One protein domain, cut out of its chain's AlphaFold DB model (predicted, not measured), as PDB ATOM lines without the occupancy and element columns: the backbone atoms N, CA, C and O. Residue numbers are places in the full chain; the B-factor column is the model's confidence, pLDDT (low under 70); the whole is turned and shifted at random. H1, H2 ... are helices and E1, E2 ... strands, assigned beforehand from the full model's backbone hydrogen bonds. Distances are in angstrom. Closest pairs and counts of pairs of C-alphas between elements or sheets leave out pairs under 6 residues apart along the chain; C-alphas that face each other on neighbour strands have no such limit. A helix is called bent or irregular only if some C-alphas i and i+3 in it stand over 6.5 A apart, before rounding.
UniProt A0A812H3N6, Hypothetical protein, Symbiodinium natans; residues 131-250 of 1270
ATOM      1  N   ARG A 131     -27.330 -56.731 -16.637       91.38
ATOM      2  CA  ARG A 131     -27.922 -57.826 -15.858       91.38
ATOM      3  C   ARG A 131     -26.916 -58.397 -14.856       91.38
ATOM      4  O   ARG A 131     -27.236 -58.440 -13.672       91.38
ATOM      5  N   CYS A 132     -25.700 -58.739 -15.285       89.94
ATOM      6  CA  CYS A 132     -24.629 -59.239 -14.412       89.94
ATOM      7  C   CYS A 132     -24.243 -58.232 -13.317       89.94
ATOM      8  O   CYS A 132     -24.150 -58.615 -12.148       89.94
ATOM      9  N   ILE A 133     -24.101 -56.941 -13.659       92.06
ATOM     10  CA  ILE A 133     -23.839 -55.868 -12.680       92.06
ATOM     11  C   ILE A 133     -24.951 -55.819 -11.624       92.06
ATOM     12  O   ILE A 133     -24.655 -55.758 -10.428       92.06
ATOM     13  N   PHE A 134     -26.221 -55.859 -12.052       93.12
ATOM     14  CA  PHE A 134     -27.349 -55.854 -11.126       93.12
ATOM     15  C   PHE A 134     -27.339 -57.089 -10.229       93.12
ATOM     16  O   PHE A 134     -27.373 -56.923  -9.017       93.12
ATOM     17  N   GLY A 135     -27.217 -58.303 -10.780       90.38
ATOM     18  CA  GLY A 135     -27.184 -59.545  -9.997       90.38
ATOM     19  C   GLY A 135     -26.103 -59.539  -8.917       90.38
ATOM     20  O   GLY A 135     -26.412 -59.724  -7.741       90.38
ATOM     21  N   ARG A 136     -24.858 -59.203  -9.288       91.44
ATOM     22  CA  ARG A 136     -23.713 -59.133  -8.359       91.44
ATOM     23  C   ARG A 136     -23.895 -58.099  -7.238       91.44
ATOM     24  O   ARG A 136     -23.253 -58.213  -6.200       91.44
ATOM     25  N   ARG A 137     -24.750 -57.086  -7.426       92.56
ATOM     26  CA  ARG A 137     -25.024 -56.021  -6.440       92.56
ATOM     27  C   ARG A 137     -26.448 -56.055  -5.874       92.56
ATOM     28  O   ARG A 137     -26.795 -55.188  -5.073       92.56
ATOM     29  N   LYS A 138     -27.266 -57.045  -6.251       92.88
ATOM     30  CA  LYS A 138     -28.722 -57.078  -6.037       92.88
ATOM     31  C   LYS A 138     -29.090 -56.974  -4.563       92.88
ATOM     32  O   LYS A 138     -29.802 -56.046  -4.193       92.88
ATOM     33  N   GLY A 139     -28.544 -57.854  -3.720       90.69
ATOM     34  CA  GLY A 139     -28.802 -57.844  -2.275       90.69
ATOM     35  C   GLY A 139     -28.384 -56.528  -1.610       90.69
ATOM     36  O   GLY A 139     -29.174 -55.920  -0.892       90.69
ATOM     37  N   THR A 140     -27.181 -56.030  -1.916       93.25
ATOM     38  CA  THR A 140     -26.662 -54.750  -1.404       93.25
ATOM     39  C   THR A 140     -27.549 -53.574  -1.810       93.25
ATOM     40  O   THR A 140     -27.938 -52.765  -0.969       93.25
ATOM     41  N   TRP A 141     -27.916 -53.477  -3.088       94.38
ATOM     42  CA  TRP A 141     -28.756 -52.391  -3.582       94.38
ATOM     43  C   TRP A 141     -30.184 -52.482  -3.064       94.38
ATOM     44  O   TRP A 141     -30.698 -51.459  -2.629       94.38
ATOM     45  N   GLN A 142     -30.807 -53.661  -3.030       94.06
ATOM     46  CA  GLN A 142     -32.141 -53.837  -2.447       94.06
ATOM     47  C   GLN A 142     -32.159 -53.480  -0.950       94.06
ATOM     48  O   GLN A 142     -33.057 -52.759  -0.517       94.06
ATOM     49  N   LYS A 143     -31.134 -53.871  -0.177       87.88
ATOM     50  CA  LYS A 143     -31.034 -53.575   1.263       87.88
ATOM     51  C   LYS A 143     -30.742 -52.100   1.584       87.88
ATOM     52  O   LYS A 143     -31.302 -51.597   2.550       87.88
ATOM     53  N   ILE A 144     -29.884 -51.414   0.816       88.31
ATOM     54  CA  ILE A 144     -29.368 -50.069   1.173       88.31
ATOM     55  C   ILE A 144     -30.043 -48.926   0.386       88.31
ATOM     56  O   ILE A 144     -30.091 -47.791   0.859       88.31
ATOM     57  N   HIS A 145     -30.554 -49.174  -0.824       88.12
ATOM     58  CA  HIS A 145     -31.149 -48.126  -1.678       88.12
ATOM     59  C   HIS A 145     -32.553 -48.475  -2.181       88.12
ATOM     60  O   HIS A 145     -33.374 -47.590  -2.393       88.12
ATOM     61  N   GLY A 146     -32.811 -49.763  -2.397       91.25
ATOM     62  CA  GLY A 146     -33.957 -50.323  -3.101       91.25
ATOM     63  C   GLY A 146     -35.135 -50.713  -2.215       91.25
ATOM     64  O   GLY A 146     -36.017 -51.440  -2.672       91.25
ATOM     65  N   SER A 147     -35.153 -50.277  -0.959       90.94
ATOM     66  CA  SER A 147     -36.203 -50.578   0.013       90.94
ATOM     67  C   SER A 147     -36.518 -49.373   0.898       90.94
ATOM     68  O   SER A 147     -35.786 -48.387   0.913       90.94
ATOM     69  N   PHE A 148     -37.644 -49.452   1.603       87.81
ATOM     70  CA  PHE A 148     -38.085 -48.481   2.601       87.81
ATOM     71  C   PHE A 148     -38.747 -49.217   3.766       87.81
ATOM     72  O   PHE A 148     -39.372 -50.260   3.569       87.81
ATOM     73  N   THR A 149     -38.644 -48.683   4.978       83.44
ATOM     74  CA  THR A 149     -39.369 -49.224   6.132       83.44
ATOM     75  C   THR A 149     -40.786 -48.654   6.152       83.44
ATOM     76  O   THR A 149     -40.971 -47.448   5.991       83.44
ATOM     77  N   ARG A 150     -41.795 -49.502   6.368       80.19
ATOM     78  CA  ARG A 150     -43.182 -49.080   6.616       80.19
ATOM     79  C   ARG A 150     -43.721 -49.718   7.887       80.19
ATOM     80  O   ARG A 150     -43.334 -50.835   8.221       80.19
ATOM     81  N   ARG A 151     -44.644 -49.031   8.558       75.94
ATOM     82  CA  ARG A 151     -45.439 -49.617   9.639       75.94
ATOM     83  C   ARG A 151     -46.567 -50.469   9.043       75.94
ATOM     84  O   ARG A 151     -47.144 -50.084   8.026       75.94
ATOM     85  N   THR A 152     -46.849 -51.628   9.626       75.50
ATOM     86  CA  THR A 152     -48.063 -52.413   9.348       75.50
ATOM     87  C   THR A 152     -49.237 -51.887  10.175       75.50
ATOM     88  O   THR A 152     -49.040 -51.116  11.115       75.50
ATOM     89  N   ALA A 153     -50.459 -52.345   9.874       72.00
ATOM     90  CA  ALA A 153     -51.625 -52.101  10.731       72.00
ATOM     91  C   ALA A 153     -51.411 -52.618  12.172       72.00
ATOM     92  O   ALA A 153     -51.869 -52.002  13.124       72.00
ATOM     93  N   SER A 154     -50.622 -53.686  12.338       76.31
ATOM     94  CA  SER A 154     -50.171 -54.224  13.630       76.31
ATOM     95  C   SER A 154     -49.010 -53.452  14.286       76.31
ATOM     96  O   SER A 154     -48.354 -53.973  15.181       76.31
ATOM     97  N   GLY A 155     -48.683 -52.237  13.831       79.62
ATOM     98  CA  GLY A 155     -47.647 -51.384  14.433       79.62
ATOM     99  C   GLY A 155     -46.188 -51.793  14.162       79.62
ATOM    100  O   GLY A 155     -45.287 -50.970  14.362       79.62
ATOM    101  N   CYS A 156     -45.945 -53.009  13.662       78.81
ATOM    102  CA  CYS A 156     -44.621 -53.548  13.346       78.81
ATOM    103  C   CYS A 156     -43.950 -52.828  12.166       78.81
ATOM    104  O   CYS A 156     -44.604 -52.423  11.204       78.81
ATOM    105  N   LEU A 157     -42.620 -52.706  12.205       78.06
ATOM    106  CA  LEU A 157     -41.825 -52.124  11.121       78.06
ATOM    107  C   LEU A 157     -41.353 -53.214  10.149       78.06
ATOM    108  O   LEU A 157     -40.585 -54.096  10.521       78.06
ATOM    109  N   VAL A 158     -41.784 -53.132   8.889       84.44
ATOM    110  CA  VAL A 158     -41.438 -54.082   7.820       84.44
ATOM    111  C   VAL A 158     -40.676 -53.364   6.706       84.44
ATOM    112  O   VAL A 158     -41.131 -52.344   6.182       84.44
ATOM    113  N   GLN A 159     -39.524 -53.913   6.311       86.94
ATOM    114  CA  GLN A 159     -38.716 -53.407   5.200       86.94
ATOM    115  C   GLN A 159     -39.301 -53.873   3.855       86.94
ATOM    116  O   GLN A 159     -39.191 -55.036   3.474       86.94
ATOM    117  N   ALA A 160     -39.928 -52.959   3.117       88.00
ATOM    118  CA  ALA A 160     -40.530 -53.220   1.814       88.00
ATOM    119  C   ALA A 160     -39.537 -52.920   0.677       88.00
ATOM    120  O   ALA A 160     -39.086 -51.786   0.507       88.00
ATOM    121  N   CYS A 161     -39.203 -53.927  -0.134       93.81
ATOM    122  CA  CYS A 161     -38.300 -53.771  -1.279       93.81
ATOM    123  C   CYS A 161     -39.036 -53.215  -2.509       93.81
ATOM    124  O   CYS A 161     -39.782 -53.935  -3.180       93.81
ATOM    125  N   TRP A 162     -38.802 -51.941  -2.834       95.06
ATOM    126  CA  TRP A 162     -39.363 -51.286  -4.017       95.06
ATOM    127  C   TRP A 162     -38.630 -51.666  -5.310       95.06
ATOM    128  O   TRP A 162     -39.256 -51.715  -6.370       95.06
ATOM    129  N   LEU A 163     -37.324 -51.940  -5.232       96.62
ATOM    130  CA  LEU A 163     -36.451 -52.237  -6.368       96.62
ATOM    131  C   LEU A 163     -36.573 -53.706  -6.773       96.62
ATOM    132  O   LEU A 163     -36.216 -54.597  -6.002       96.62
ATOM    133  N   GLN A 164     -37.076 -53.965  -7.978       94.19
ATOM    134  CA  GLN A 164     -37.404 -55.319  -8.437       94.19
ATOM    135  C   GLN A 164     -37.056 -55.500  -9.928       94.19
ATOM    136  O   GLN A 164     -37.071 -54.541 -10.706       94.19
ATOM    137  N   GLU A 165     -36.741 -56.733 -10.331       93.38
ATOM    138  CA  GLU A 165     -36.659 -57.129 -11.747       93.38
ATOM    139  C   GLU A 165     -38.065 -57.192 -12.366       93.38
ATOM    140  O   GLU A 165     -39.053 -57.415 -11.665       93.38
ATOM    141  N   ARG A 166     -38.161 -56.989 -13.685       91.88
ATOM    142  CA  ARG A 166     -39.417 -57.042 -14.449       91.88
ATOM    143  C   ARG A 166     -40.147 -58.381 -14.221       91.88
ATOM    144  O   ARG A 166     -39.608 -59.418 -14.608       91.88
ATOM    145  N   PRO A 167     -41.381 -58.390 -13.676       88.12
ATOM    146  CA  PRO A 167     -42.188 -59.607 -13.590       88.12
ATOM    147  C   PRO A 167     -42.445 -60.193 -14.984       88.12
ATOM    148  O   PRO A 167     -42.817 -59.450 -15.893       88.12
ATOM    149  N   ALA A 168     -42.315 -61.515 -15.150       81.81
ATOM    150  CA  ALA A 168     -42.411 -62.190 -16.456       81.81
ATOM    151  C   ALA A 168     -43.704 -61.857 -17.234       81.81
ATOM    152  O   ALA A 168     -43.666 -61.647 -18.446       81.81
ATOM    153  N   ARG A 169     -44.829 -61.685 -16.521       81.94
ATOM    154  CA  ARG A 169     -46.127 -61.249 -17.078       81.94
ATOM    155  C   ARG A 169     -46.114 -59.883 -17.789       81.94
ATOM    156  O   ARG A 169     -47.074 -59.555 -18.471       81.94
ATOM    157  N   LEU A 170     -45.062 -59.075 -17.625       78.44
ATOM    158  CA  LEU A 170     -44.885 -57.786 -18.309       78.44
ATOM    159  C   LEU A 170     -44.002 -57.883 -19.571       78.44
ATOM    160  O   LEU A 170     -43.628 -56.852 -20.137       78.44
ATOM    161  N   GLY A 171     -43.661 -59.090 -20.033       76.81
ATOM    162  CA  GLY A 171     -43.018 -59.336 -21.329       76.81
ATOM    163  C   GLY A 171     -41.507 -59.597 -21.281       76.81
ATOM    164  O   GLY A 171     -40.827 -59.311 -20.298       76.81
ATOM    165  N   GLN A 172     -40.984 -60.131 -22.388       69.88
ATOM    166  CA  GLN A 172     -39.744 -60.924 -22.421       69.88
ATOM    167  C   GLN A 172     -38.403 -60.177 -22.283       69.88
ATOM    168  O   GLN A 172     -37.354 -60.816 -22.237       69.88
ATOM    169  N   ARG A 173     -38.376 -58.839 -22.229       85.56
ATOM    170  CA  ARG A 173     -37.108 -58.091 -22.124       85.56
ATOM    171  C   ARG A 173     -36.751 -57.794 -20.676       85.56
ATOM    172  O   ARG A 173     -37.477 -57.070 -20.001       85.56
ATOM    173  N   TRP A 174     -35.597 -58.299 -20.238       90.38
ATOM    174  CA  TRP A 174     -35.061 -58.034 -18.905       90.38
ATOM    175  C   TRP A 174     -34.835 -56.534 -18.653       90.38
ATOM    176  O   TRP A 174     -34.403 -55.783 -19.532       90.38
ATOM    177  N   GLY A 175     -35.102 -56.120 -17.418       93.19
ATOM    178  CA  GLY A 175     -34.856 -54.785 -16.893       93.19
ATOM    179  C   GLY A 175     -35.302 -54.701 -15.437       93.19
ATOM    180  O   GLY A 175     -36.029 -55.571 -14.952       93.19
ATOM    181  N   ILE A 176     -34.880 -53.649 -14.743       95.62
ATOM    182  CA  ILE A 176     -35.300 -53.354 -13.367       95.62
ATOM    183  C   ILE A 176     -36.275 -52.175 -13.331       95.62
ATOM    184  O   ILE A 176     -36.398 -51.399 -14.285       95.62
ATOM    185  N   GLY A 177     -36.998 -52.055 -12.222       95.62
ATOM    186  CA  GLY A 177     -37.989 -51.012 -12.005       95.62
ATOM    187  C   GLY A 177     -38.352 -50.837 -10.537       95.62
ATOM    188  O   GLY A 177     -37.717 -51.398  -9.643       95.62
ATOM    189  N   CYS A 178     -39.380 -50.026 -10.306       96.19
ATOM    190  CA  CYS A 178     -39.898 -49.706  -8.986       96.19
ATOM    191  C   CYS A 178     -41.351 -50.175  -8.863       96.19
ATOM    192  O   CYS A 178     -42.249 -49.595  -9.480       96.19
ATOM    193  N   GLY A 179     -41.585 -51.192  -8.028       94.00
ATOM    194  CA  GLY A 179     -42.922 -51.727  -7.757       94.00
ATOM    195  C   GLY A 179     -43.873 -50.688  -7.154       94.00
ATOM    196  O   GLY A 179     -45.063 -50.691  -7.459       94.00
ATOM    197  N   VAL A 180     -43.344 -49.733  -6.384       94.31
ATOM    198  CA  VAL A 180     -44.128 -48.638  -5.792       94.31
ATOM    199  C   VAL A 180     -44.627 -47.673  -6.876       94.31
ATOM    200  O   VAL A 180     -45.818 -47.381  -6.947       94.31
ATOM    201  N   CYS A 181     -43.759 -47.239  -7.798       93.75
ATOM    202  CA  CYS A 181     -44.179 -46.398  -8.924       93.75
ATOM    203  C   CYS A 181     -45.100 -47.140  -9.905       93.75
ATOM    204  O   CYS A 181     -45.987 -46.518 -10.489       93.75
ATOM    205  N   ALA A 182     -44.922 -48.454 -10.077       92.69
ATOM    206  CA  ALA A 182     -45.843 -49.284 -10.850       92.69
ATOM    207  C   ALA A 182     -47.241 -49.331 -10.202       92.69
ATOM    208  O   ALA A 182     -48.237 -49.136 -10.897       92.69
ATOM    209  N   HIS A 183     -47.317 -49.482  -8.874       91.19
ATOM    210  CA  HIS A 183     -48.569 -49.432  -8.114       91.19
ATOM    211  C   HIS A 183     -49.289 -48.080  -8.258       91.19
ATOM    212  O   HIS A 183     -50.485 -48.064  -8.542       91.19
ATOM    213  N   LEU A 184     -48.576 -46.947  -8.170       90.81
ATOM    214  CA  LEU A 184     -49.166 -45.622  -8.435       90.81
ATOM    215  C   LEU A 184     -49.761 -45.535  -9.851       90.81
ATOM    216  O   LEU A 184     -50.875 -45.047 -10.020       90.81
ATOM    217  N   VAL A 185     -49.053 -46.034 -10.870       89.31
ATOM    218  CA  VAL A 185     -49.546 -46.049 -12.259       89.31
ATOM    219  C   VAL A 185     -50.761 -46.968 -12.430       89.31
ATOM    220  O   VAL A 185     -51.662 -46.632 -13.201       89.31
ATOM    221  N   GLN A 186     -50.822 -48.090 -11.711       88.62
ATOM    222  CA  GLN A 186     -51.971 -48.995 -11.698       88.62
ATOM    223  C   GLN A 186     -53.188 -48.348 -11.014       88.62
ATOM    224  O   GLN A 186     -54.260 -48.302 -11.612       88.62
ATOM    225  N   ARG A 187     -53.011 -47.753  -9.827       86.62
ATOM    226  CA  ARG A 187     -54.061 -47.029  -9.083       86.62
ATOM    227  C   ARG A 187     -54.569 -45.794  -9.847       86.62
ATOM    228  O   ARG A 187     -55.762 -45.531  -9.882       86.62
ATOM    229  N   ALA A 188     -53.687 -45.098 -10.566       84.12
ATOM    230  CA  ALA A 188     -54.045 -44.020 -11.495       84.12
ATOM    231  C   ALA A 188     -54.638 -44.507 -12.835       84.12
ATOM    232  O   ALA A 188     -54.949 -43.690 -13.701       84.12
ATOM    233  N   SER A 189     -54.742 -45.824 -13.045       83.06
ATOM    234  CA  SER A 189     -55.337 -46.436 -14.239       83.06
ATOM    235  C   SER A 189     -56.720 -47.041 -13.997       83.06
ATOM    236  O   SER A 189     -57.437 -47.241 -14.973       83.06
ATOM    237  N   SER A 190     -57.088 -47.321 -12.742       80.19
ATOM    238  CA  SER A 190     -58.426 -47.787 -12.350       80.19
ATOM    239  C   SER A 190     -59.422 -46.644 -12.114       80.19
ATOM    240  O   SER A 190     -60.621 -46.842 -12.294       80.19
ATOM    241  N   LEU A 191     -58.949 -45.444 -11.761       76.19
ATOM    242  CA  LEU A 191     -59.796 -44.252 -11.659       76.19
ATOM    243  C   LEU A 191     -60.244 -43.779 -13.053       76.19
ATOM    244  O   LEU A 191     -59.416 -43.580 -13.945       76.19
ATOM    245  N   ARG A 192     -61.553 -43.551 -13.225       61.88
ATOM    246  CA  ARG A 192     -62.151 -42.977 -14.450       61.88
ATOM    247  C   ARG A 192     -62.094 -41.439 -14.501       61.88
ATOM    248  O   ARG A 192     -62.645 -40.841 -15.420       61.88
ATOM    249  N   ASP A 193     -61.438 -40.807 -13.530       60.72
ATOM    250  CA  ASP A 193     -61.468 -39.358 -13.322       60.72
ATOM    251  C   ASP A 193     -60.760 -38.549 -14.417       60.72
ATOM    252  O   ASP A 193     -59.549 -38.678 -14.644       60.72
ATOM    253  N   ASN A 194     -61.502 -37.629 -15.038       57.56
ATOM    254  CA  ASN A 194     -61.005 -36.789 -16.130       57.56
ATOM    255  C   ASN A 194     -59.826 -35.892 -15.702       57.56
ATOM    256  O   ASN A 194     -58.899 -35.679 -16.486       57.56
ATOM    257  N   GLY A 195     -59.799 -35.426 -14.445       58.34
ATOM    258  CA  GLY A 195     -58.712 -34.588 -13.920       58.34
ATOM    259  C   GLY A 195     -57.349 -35.296 -13.846       58.34
ATOM    260  O   GLY A 195     -56.303 -34.673 -14.035       58.34
ATOM    261  N   ILE A 196     -57.331 -36.618 -13.639       63.81
ATOM    262  CA  ILE A 196     -56.095 -37.386 -13.398       63.81
ATOM    263  C   ILE A 196     -55.393 -37.774 -14.716       63.81
ATOM    264  O   ILE A 196     -54.197 -38.088 -14.727       63.81
ATOM    265  N   GLY A 197     -56.070 -37.666 -15.867       65.31
ATOM    266  CA  GLY A 197     -55.539 -38.058 -17.182       65.31
ATOM    267  C   GLY A 197     -54.197 -37.407 -17.568       65.31
ATOM    268  O   GLY A 197     -53.347 -38.052 -18.193       65.31
ATOM    269  N   HIS A 198     -53.951 -36.162 -17.143       63.47
ATOM    270  CA  HIS A 198     -52.669 -35.476 -17.355       63.47
ATOM    271  C   HIS A 198     -51.553 -35.965 -16.412       63.47
ATOM    272  O   HIS A 198     -50.389 -36.024 -16.822       63.47
ATOM    273  N   LEU A 199     -51.891 -36.350 -15.177       64.06
ATOM    274  CA  LEU A 199     -50.951 -36.888 -14.187       64.06
ATOM    275  C   LEU A 199     -50.528 -38.318 -14.542       64.06
ATOM    276  O   LEU A 199     -49.338 -38.636 -14.493       64.06
ATOM    277  N   ARG A 200     -51.466 -39.143 -15.031       72.62
ATOM    278  CA  ARG A 200     -51.218 -40.522 -15.489       72.62
ATOM    279  C   ARG A 200     -50.055 -40.602 -16.490       72.62
ATOM    280  O   ARG A 200     -49.186 -41.455 -16.340       72.62
ATOM    281  N   ARG A 201     -49.967 -39.657 -17.442       74.38
ATOM    282  CA  ARG A 201     -48.851 -39.558 -18.413       74.38
ATOM    283  C   ARG A 201     -47.506 -39.149 -17.792       74.38
ATOM    284  O   ARG A 201     -46.464 -39.477 -18.354       74.38
ATOM    285  N   ARG A 202     -47.504 -38.422 -16.665       73.44
ATOM    286  CA  ARG A 202     -46.279 -38.048 -15.931       73.44
ATOM    287  C   ARG A 202     -45.760 -39.202 -15.073       73.44
ATOM    288  O   ARG A 202     -44.552 -39.407 -15.011       73.44
ATOM    289  N   TRP A 203     -46.652 -39.967 -14.443       82.88
ATOM    290  CA  TRP A 203     -46.283 -41.073 -13.552       82.88
ATOM    291  C   TRP A 203     -45.790 -42.332 -14.289       82.88
ATOM    292  O   TRP A 203     -44.993 -43.084 -13.726       82.88
ATOM    293  N   THR A 204     -46.163 -42.530 -15.561       85.81
ATOM    294  CA  THR A 204     -45.689 -43.622 -16.445       85.81
ATOM    295  C   THR A 204     -44.209 -43.502 -16.853       85.81
ATOM    296  O   THR A 204     -43.867 -43.366 -18.028       85.81
ATOM    297  N   THR A 205     -43.311 -43.558 -15.872       90.19
ATOM    298  CA  THR A 205     -41.850 -43.523 -16.041       90.19
ATOM    299  C   THR A 205     -41.270 -44.891 -16.428       90.19
ATOM    300  O   THR A 205     -41.884 -45.929 -16.187       90.19
ATOM    301  N   LYS A 206     -40.028 -44.923 -16.943       91.88
ATOM    302  CA  LYS A 206     -39.292 -46.186 -17.174       91.88
ATOM    303  C   LYS A 206     -39.148 -47.050 -15.913       91.88
ATOM    304  O   LYS A 206     -39.144 -48.272 -16.022       91.88
ATOM    305  N   TRP A 207     -39.070 -46.429 -14.732       93.81
ATOM    306  CA  TRP A 207     -39.051 -47.129 -13.443       93.81
ATOM    307  C   TRP A 207     -40.379 -47.839 -13.165       93.81
ATOM    308  O   TRP A 207     -40.367 -49.015 -12.817       93.81
ATOM    309  N   ALA A 208     -41.517 -47.175 -13.392       92.81
ATOM    310  CA  ALA A 208     -42.843 -47.785 -13.255       92.81
ATOM    311  C   ALA A 208     -43.119 -48.891 -14.298       92.81
ATOM    312  O   ALA A 208     -43.925 -49.782 -14.049       92.81
ATOM    313  N   ARG A 209     -42.454 -48.848 -15.464       92.06
ATOM    314  CA  ARG A 209     -42.602 -49.837 -16.553       92.06
ATOM    315  C   ARG A 209     -41.542 -50.948 -16.568       92.06
ATOM    316  O   ARG A 209     -41.563 -51.769 -17.484       92.06
ATOM    317  N   PHE A 210     -40.627 -50.984 -15.594       93.81
ATOM    318  CA  PHE A 210     -39.510 -51.943 -15.525       93.81
ATOM    319  C   PHE A 210     -38.635 -51.965 -16.799       93.81
ATOM    320  O   PHE A 210     -38.370 -53.014 -17.386       93.81
ATOM    321  N   GLU A 211     -38.237 -50.778 -17.267       93.44
ATOM    322  CA  GLU A 211     -37.479 -50.552 -18.514       93.44
ATOM    323  C   GLU A 211     -36.043 -50.043 -18.277       93.44
ATOM    324  O   GLU A 211     -35.418 -49.471 -19.177       93.44
ATOM    325  N   ILE A 212     -35.508 -50.195 -17.062       93.75
ATOM    326  CA  ILE A 212     -34.128 -49.814 -16.753       93.75
ATOM    327  C   ILE A 212     -33.208 -51.005 -17.048       93.75
ATOM    328  O   ILE A 212     -33.120 -51.946 -16.266       93.75
ATOM    329  N   SER A 213     -32.539 -50.974 -18.202       92.00
ATOM    330  CA  SER A 213     -31.637 -52.041 -18.673       92.00
ATOM    331  C   SER A 213     -30.273 -51.540 -19.178       92.00
ATOM    332  O   SER A 213     -29.484 -52.321 -19.697       92.00
ATOM    333  N   SER A 214     -29.973 -50.244 -19.026       91.06
ATOM    334  CA  SER A 214     -28.681 -49.657 -19.416       91.06
ATOM    335  C   SER A 214     -27.637 -49.794 -18.307       91.06
ATOM    336  O   SER A 214     -27.935 -49.502 -17.148       91.06
ATOM    337  N   VAL A 215     -26.399 -50.133 -18.682       86.94
ATOM    338  CA  VAL A 215     -25.213 -50.188 -17.805       86.94
ATOM    339  C   VAL A 215     -25.039 -48.900 -17.004       86.94
ATOM    340  O   VAL A 215     -24.860 -48.946 -15.792       86.94
ATOM    341  N   HIS A 216     -25.182 -47.739 -17.650       83.56
ATOM    342  CA  HIS A 216     -25.036 -46.436 -16.993       83.56
ATOM    343  C   HIS A 216     -26.101 -46.163 -15.918       83.56
ATOM    344  O   HIS A 216     -25.913 -45.277 -15.094       83.56
ATOM    345  N   CYS A 217     -27.211 -46.912 -15.904       86.56
ATOM    346  CA  CYS A 217     -28.226 -46.832 -14.852       86.56
ATOM    347  C   CYS A 217     -27.985 -47.825 -13.701       86.56
ATOM    348  O   CYS A 217     -28.654 -47.728 -12.673       86.56
ATOM    349  N   MET A 218     -27.036 -48.758 -13.844       90.19
ATOM    350  CA  MET A 218     -26.648 -49.725 -12.813       90.19
ATOM    351  C   MET A 218     -25.625 -49.096 -11.858       90.19
ATOM    352  O   MET A 218     -24.481 -49.535 -11.738       90.19
ATOM    353  N   GLN A 219     -26.044 -48.023 -11.187       90.38
ATOM    354  CA  GLN A 219     -25.245 -47.282 -10.213       90.38
ATOM    355  C   GLN A 219     -26.092 -46.903  -8.992       90.38
ATOM    356  O   GLN A 219     -27.280 -46.595  -9.109       90.38
ATOM    357  N   ALA A 220     -25.462 -46.880  -7.813       85.38
ATOM    358  CA  ALA A 220     -26.103 -46.495  -6.551       85.38
ATOM    359  C   ALA A 220     -26.717 -45.082  -6.610       85.38
ATOM    360  O   ALA A 220     -27.850 -44.879  -6.178       85.38
ATOM    361  N   SER A 221     -26.007 -44.145  -7.243       77.44
ATOM    362  CA  SER A 221     -26.462 -42.780  -7.530       77.44
ATOM    363  C   SER A 221     -27.791 -42.753  -8.293       77.44
ATOM    364  O   SER A 221     -28.708 -42.036  -7.900       77.44
ATOM    365  N   CYS A 222     -27.953 -43.568  -9.339       84.44
ATOM    366  CA  CYS A 222     -29.197 -43.649 -10.112       84.44
ATOM    367  C   CYS A 222     -30.378 -44.189  -9.288       84.44
ATOM    368  O   CYS A 222     -31.508 -43.737  -9.475       84.44
ATOM    369  N   LEU A 223     -30.122 -45.122  -8.366       88.38
ATOM    370  CA  LEU A 223     -31.135 -45.658  -7.449       88.38
ATOM    371  C   LEU A 223     -31.549 -44.618  -6.397       88.38
ATOM    372  O   LEU A 223     -32.741 -44.407  -6.187       88.38
ATOM    373  N   GLN A 224     -30.582 -43.918  -5.799       81.12
ATOM    374  CA  GLN A 224     -30.825 -42.833  -4.844       81.12
ATOM    375  C   GLN A 224     -31.582 -41.659  -5.491       81.12
ATOM    376  O   GLN A 224     -32.579 -41.195  -4.942       81.12
ATOM    377  N   LEU A 225     -31.175 -41.236  -6.694       77.94
ATOM    378  CA  LEU A 225     -31.864 -40.206  -7.482       77.94
ATOM    379  C   LEU A 225     -33.303 -40.608  -7.843       77.94
ATOM    380  O   LEU A 225     -34.173 -39.741  -7.934       77.94
ATOM    381  N   HIS A 226     -33.581 -41.903  -8.036       90.00
ATOM    382  CA  HIS A 226     -34.954 -42.366  -8.216       90.00
ATOM    383  C   HIS A 226     -35.752 -42.343  -6.906       90.00
ATOM    384  O   HIS A 226     -36.855 -41.797  -6.909       90.00
ATOM    385  N   ALA A 227     -35.206 -42.861  -5.802       85.00
ATOM    386  CA  ALA A 227     -35.870 -42.857  -4.493       85.00
ATOM    387  C   ALA A 227     -36.249 -41.434  -4.034       85.00
ATOM    388  O   ALA A 227     -37.337 -41.209  -3.516       85.00
ATOM    389  N   GLN A 228     -35.381 -40.454  -4.307       77.06
ATOM    390  CA  GLN A 228     -35.587 -39.031  -4.003       77.06
ATOM    391  C   GLN A 228     -36.462 -38.290  -5.037       77.06
ATOM    392  O   GLN A 228     -36.717 -37.092  -4.894       77.06
ATOM    393  N   SER A 229     -36.912 -38.955  -6.106       78.69
ATOM    394  CA  SER A 229     -37.742 -38.317  -7.132       78.69
ATOM    395  C   SER A 229     -39.182 -38.129  -6.646       78.69
ATOM    396  O   SER A 229     -39.767 -39.033  -6.055       78.69
ATOM    397  N   ALA A 230     -39.796 -36.982  -6.955       72.31
ATOM    398  CA  ALA A 230     -41.165 -36.671  -6.519       72.31
ATOM    399  C   ALA A 230     -42.183 -37.771  -6.881       72.31
ATOM    400  O   ALA A 230     -43.038 -38.108  -6.074       72.31
ATOM    401  N   ILE A 231     -42.047 -38.397  -8.058       82.44
ATOM    402  CA  ILE A 231     -42.925 -39.494  -8.506       82.44
ATOM    403  C   ILE A 231     -42.777 -40.735  -7.612       82.44
ATOM    404  O   ILE A 231     -43.758 -41.437  -7.384       82.44
ATOM    405  N   HIS A 232     -41.578 -41.010  -7.095       86.12
ATOM    406  CA  HIS A 232     -41.346 -42.094  -6.142       86.12
ATOM    407  C   HIS A 232     -41.956 -41.775  -4.775       86.12
ATOM    408  O   HIS A 232     -42.664 -42.602  -4.209       86.12
ATOM    409  N   LEU A 233     -41.756 -40.552  -4.282       82.62
ATOM    410  CA  LEU A 233     -42.247 -40.105  -2.977       82.62
ATOM    411  C   LEU A 233     -43.789 -40.002  -2.941       82.62
ATOM    412  O   LEU A 233     -44.416 -40.504  -2.009       82.62
ATOM    413  N   THR A 234     -44.429 -39.480  -3.997       81.25
ATOM    414  CA  THR A 234     -45.894 -39.545  -4.175       81.25
ATOM    415  C   THR A 234     -46.386 -40.991  -4.270       81.25
ATOM    416  O   THR A 234     -47.425 -41.319  -3.704       81.25
ATOM    417  N   ALA A 235     -45.648 -41.881  -4.944       87.00
ATOM    418  CA  ALA A 235     -46.030 -43.288  -5.045       87.00
ATOM    419  C   ALA A 235     -45.927 -44.035  -3.702       87.00
ATOM    420  O   ALA A 235     -46.762 -44.896  -3.433       87.00
ATOM    421  N   LEU A 236     -44.951 -43.685  -2.852       85.75
ATOM    422  CA  LEU A 236     -44.850 -44.180  -1.475       85.75
ATOM    423  C   LEU A 236     -46.058 -43.729  -0.645       85.75
ATOM    424  O   LEU A 236     -46.743 -44.591  -0.095       85.75
ATOM    425  N   LYS A 237     -46.392 -42.426  -0.638       78.25
ATOM    426  CA  LYS A 237     -47.607 -41.924   0.037       78.25
ATOM    427  C   LYS A 237     -48.866 -42.645  -0.465       78.25
ATOM    428  O   LYS A 237     -49.633 -43.160   0.337       78.25
ATOM    429  N   ALA A 238     -49.035 -42.787  -1.781       83.81
ATOM    430  CA  ALA A 238     -50.179 -43.470  -2.397       83.81
ATOM    431  C   ALA A 238     -50.233 -45.001  -2.178       83.81
ATOM    432  O   ALA A 238     -51.220 -45.632  -2.569       83.81
ATOM    433  N   MET A 239     -49.184 -45.599  -1.598       83.75
ATOM    434  CA  MET A 239     -49.130 -46.995  -1.137       83.75
ATOM    435  C   MET A 239     -49.282 -47.114   0.392       83.75
ATOM    436  O   MET A 239     -49.728 -48.151   0.875       83.75
ATOM    437  N   GLN A 240     -48.907 -46.080   1.148       81.81
ATOM    438  CA  GLN A 240     -49.130 -45.982   2.596       81.81
ATOM    439  C   GLN A 240     -50.566 -45.553   2.933       81.81
ATOM    440  O   GLN A 240     -51.084 -45.947   3.970       81.81
ATOM    441  N   LEU A 241     -51.204 -44.786   2.043       81.00
ATOM    442  CA  LEU A 241     -52.574 -44.284   2.145       81.00
ATOM    443  C   LEU A 241     -53.401 -44.825   0.958       81.00
ATOM    444  O   LEU A 241     -53.541 -44.136  -0.063       81.00
ATOM    445  N   PRO A 242     -53.893 -46.080   1.027       80.50
ATOM    446  CA  PRO A 242     -54.661 -46.700  -0.054       80.50
ATOM    447  C   PRO A 242     -56.073 -46.110  -0.207       80.50
ATOM    448  O   PRO A 242     -56.643 -46.206  -1.295       80.50
ATOM    449  N   ASP A 243     -56.590 -45.444   0.826       78.69
ATOM    450  CA  ASP A 243     -57.968 -44.935   0.881       78.69
ATOM    451  C   ASP A 243     -58.069 -43.457   0.460       78.69
ATOM    452  O   ASP A 243     -59.018 -43.060  -0.210       78.69
ATOM    453  N   VAL A 244     -57.042 -42.645   0.752       76.38
ATOM    454  CA  VAL A 244     -56.996 -41.218   0.369       76.38
ATOM    455  C   VAL A 244     -56.858 -41.068  -1.145       76.38
ATOM    456  O   VAL A 244     -55.977 -41.685  -1.751       76.38
ATOM    457  N   SER A 245     -57.699 -40.242  -1.770       76.94
ATOM    458  CA  SER A 245     -57.775 -40.133  -3.233       76.94
ATOM    459  C   SER A 245     -56.490 -39.585  -3.881       76.94
ATOM    460  O   SER A 245     -55.741 -38.792  -3.304       76.94
ATOM    461  N   LEU A 246     -56.234 -39.987  -5.133       72.25
ATOM    462  CA  LEU A 246     -55.052 -39.543  -5.887       72.25
ATOM    463  C   LEU A 246     -55.094 -38.064  -6.318       72.25
ATOM    464  O   LEU A 246     -54.080 -37.559  -6.792       72.25
ATOM    465  N   SER A 247     -56.230 -37.376  -6.170       64.56
ATOM    466  CA  SER A 247     -56.351 -35.921  -6.333       64.56
ATOM    467  C   SER A 247     -55.891 -35.185  -5.071       64.56
ATOM    468  O   SER A 247     -55.010 -34.330  -5.156       64.56
ATOM    469  N   GLN A 248     -56.399 -35.576  -3.895       63.03
ATOM    470  CA  GLN A 248     -56.007 -34.996  -2.599       63.03
ATOM    471  C   GLN A 248     -54.496 -35.158  -2.327       63.03
ATOM    472  O   GLN A 248     -53.842 -34.239  -1.846       63.03
ATOM    473  N   LEU A 249     -53.897 -36.282  -2.743       63.47
ATOM    474  CA  LEU A 249     -52.451 -36.561  -2.643       63.47
ATOM    475  C   LEU A 249     -51.529 -35.665  -3.515       63.47
ATOM    476  O   LEU A 249     -50.324 -35.925  -3.587       63.47
ATOM    477  N   VAL A 250     -52.068 -34.665  -4.229       61.38
ATOM    478  CA  VAL A 250     -51.351 -33.859  -5.247       61.38
ATOM    479  C   VAL A 250     -51.674 -32.348  -5.172       61.38
ATOM    480  O   VAL A 250     -51.076 -31.555  -5.899       61.38
TER     481      VAL A 250
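AT A GLANCE: This is residues 131 to 250 of the 1270 residues of the protein "Hypothetical protein" of Symbiodinium natans (UniProt A0A812H3N6). Two short strand hairpins, E1 with E2 and E3 with E4, are joined end to end between two groups of helices: H1 and H4 lie toward one end of the longest axis, H2, H3 and H5 toward the other. H2 and H3 fold back on each other as a helical hairpin, and H5 crosses H2 at a large angle. The printed part has 120 residues with five named helices and four named strands, in the order H1 E1 E2 E3 E4 H2 H3 H4 H5, of mixed class, helices and strands; both two-stranded sheets, E1 - E2 and E3 - E4, are antiparallel. The whole is compact, with a radius of gyration of the C-alphas of 14.8 A and spans of 42 by 35 by 26 A.

IN THESE COORDINATES: H1, residues 131 to 144, begins with C-alpha 131 at (-27.922, -57.826, -15.858) and is 18.8 A long; it is irregular, with C-alphas 136 and 139 8.0 A apart. E1 is residues 147 to 151, 13.4 A, and E2 residues 157 to 161, 13.0 A. E3 is residues 163 to 165 and E4 residues 176 to 178. H2, residues 179 to 190, is 16.6 A long. H3, residues 194 to 203, is 15.5 A long and irregular, with C-alphas 195 and 198 7.0 A apart. H4 is residues 220 to 227, 10.6 A. H5, residues 230 to 240, is 15.3 A long and ends with C-alpha 240 at (-49.130, -45.982, 2.596).

HOW THE PARTS SIT: H1 and H4 are close but not clearly touching, with the C-alphas of Trp 141 and Ala 220 closest at 7.1 A. The hairpin E1 and E2 has N 148 and O 160 within hydrogen-bond range at 3.0 A. E2 runs on into E3 at 41 degrees. In the hairpin E3 and E4, N 177 and O 164 are 2.9 A apart. H2 and H3 touch at a shallow tilt of 22 degrees, opposite ways, closest at the C-alphas of Ala 188 and Arg 200, 6.0 A. H2, with residues 180 to 184 alone, touches H5, about perpendicular at 77 degrees; the C-alphas of Leu 184 and Ala 235 are closest at 5.2 A. H2 and H4 are apart. In H2, H4 and H5 every O i to N i+4 pair is within hydrogen-bond range; in H1 8 of 10 are, and in H3 2 of 6, beside 3 of 7 O i to N i+3 pairs.

THE WHOLE: The C-alphas farthest apart, those of Arg 136 and Asn 194, are 44.2 A apart. The printed part has no cut. The link from H3 to H4, residues 204 to 219, is long. The mean pLDDT of the printed part is 83.7; residue 172, residues 192 to 199 and residues 247 to 250 are under 70.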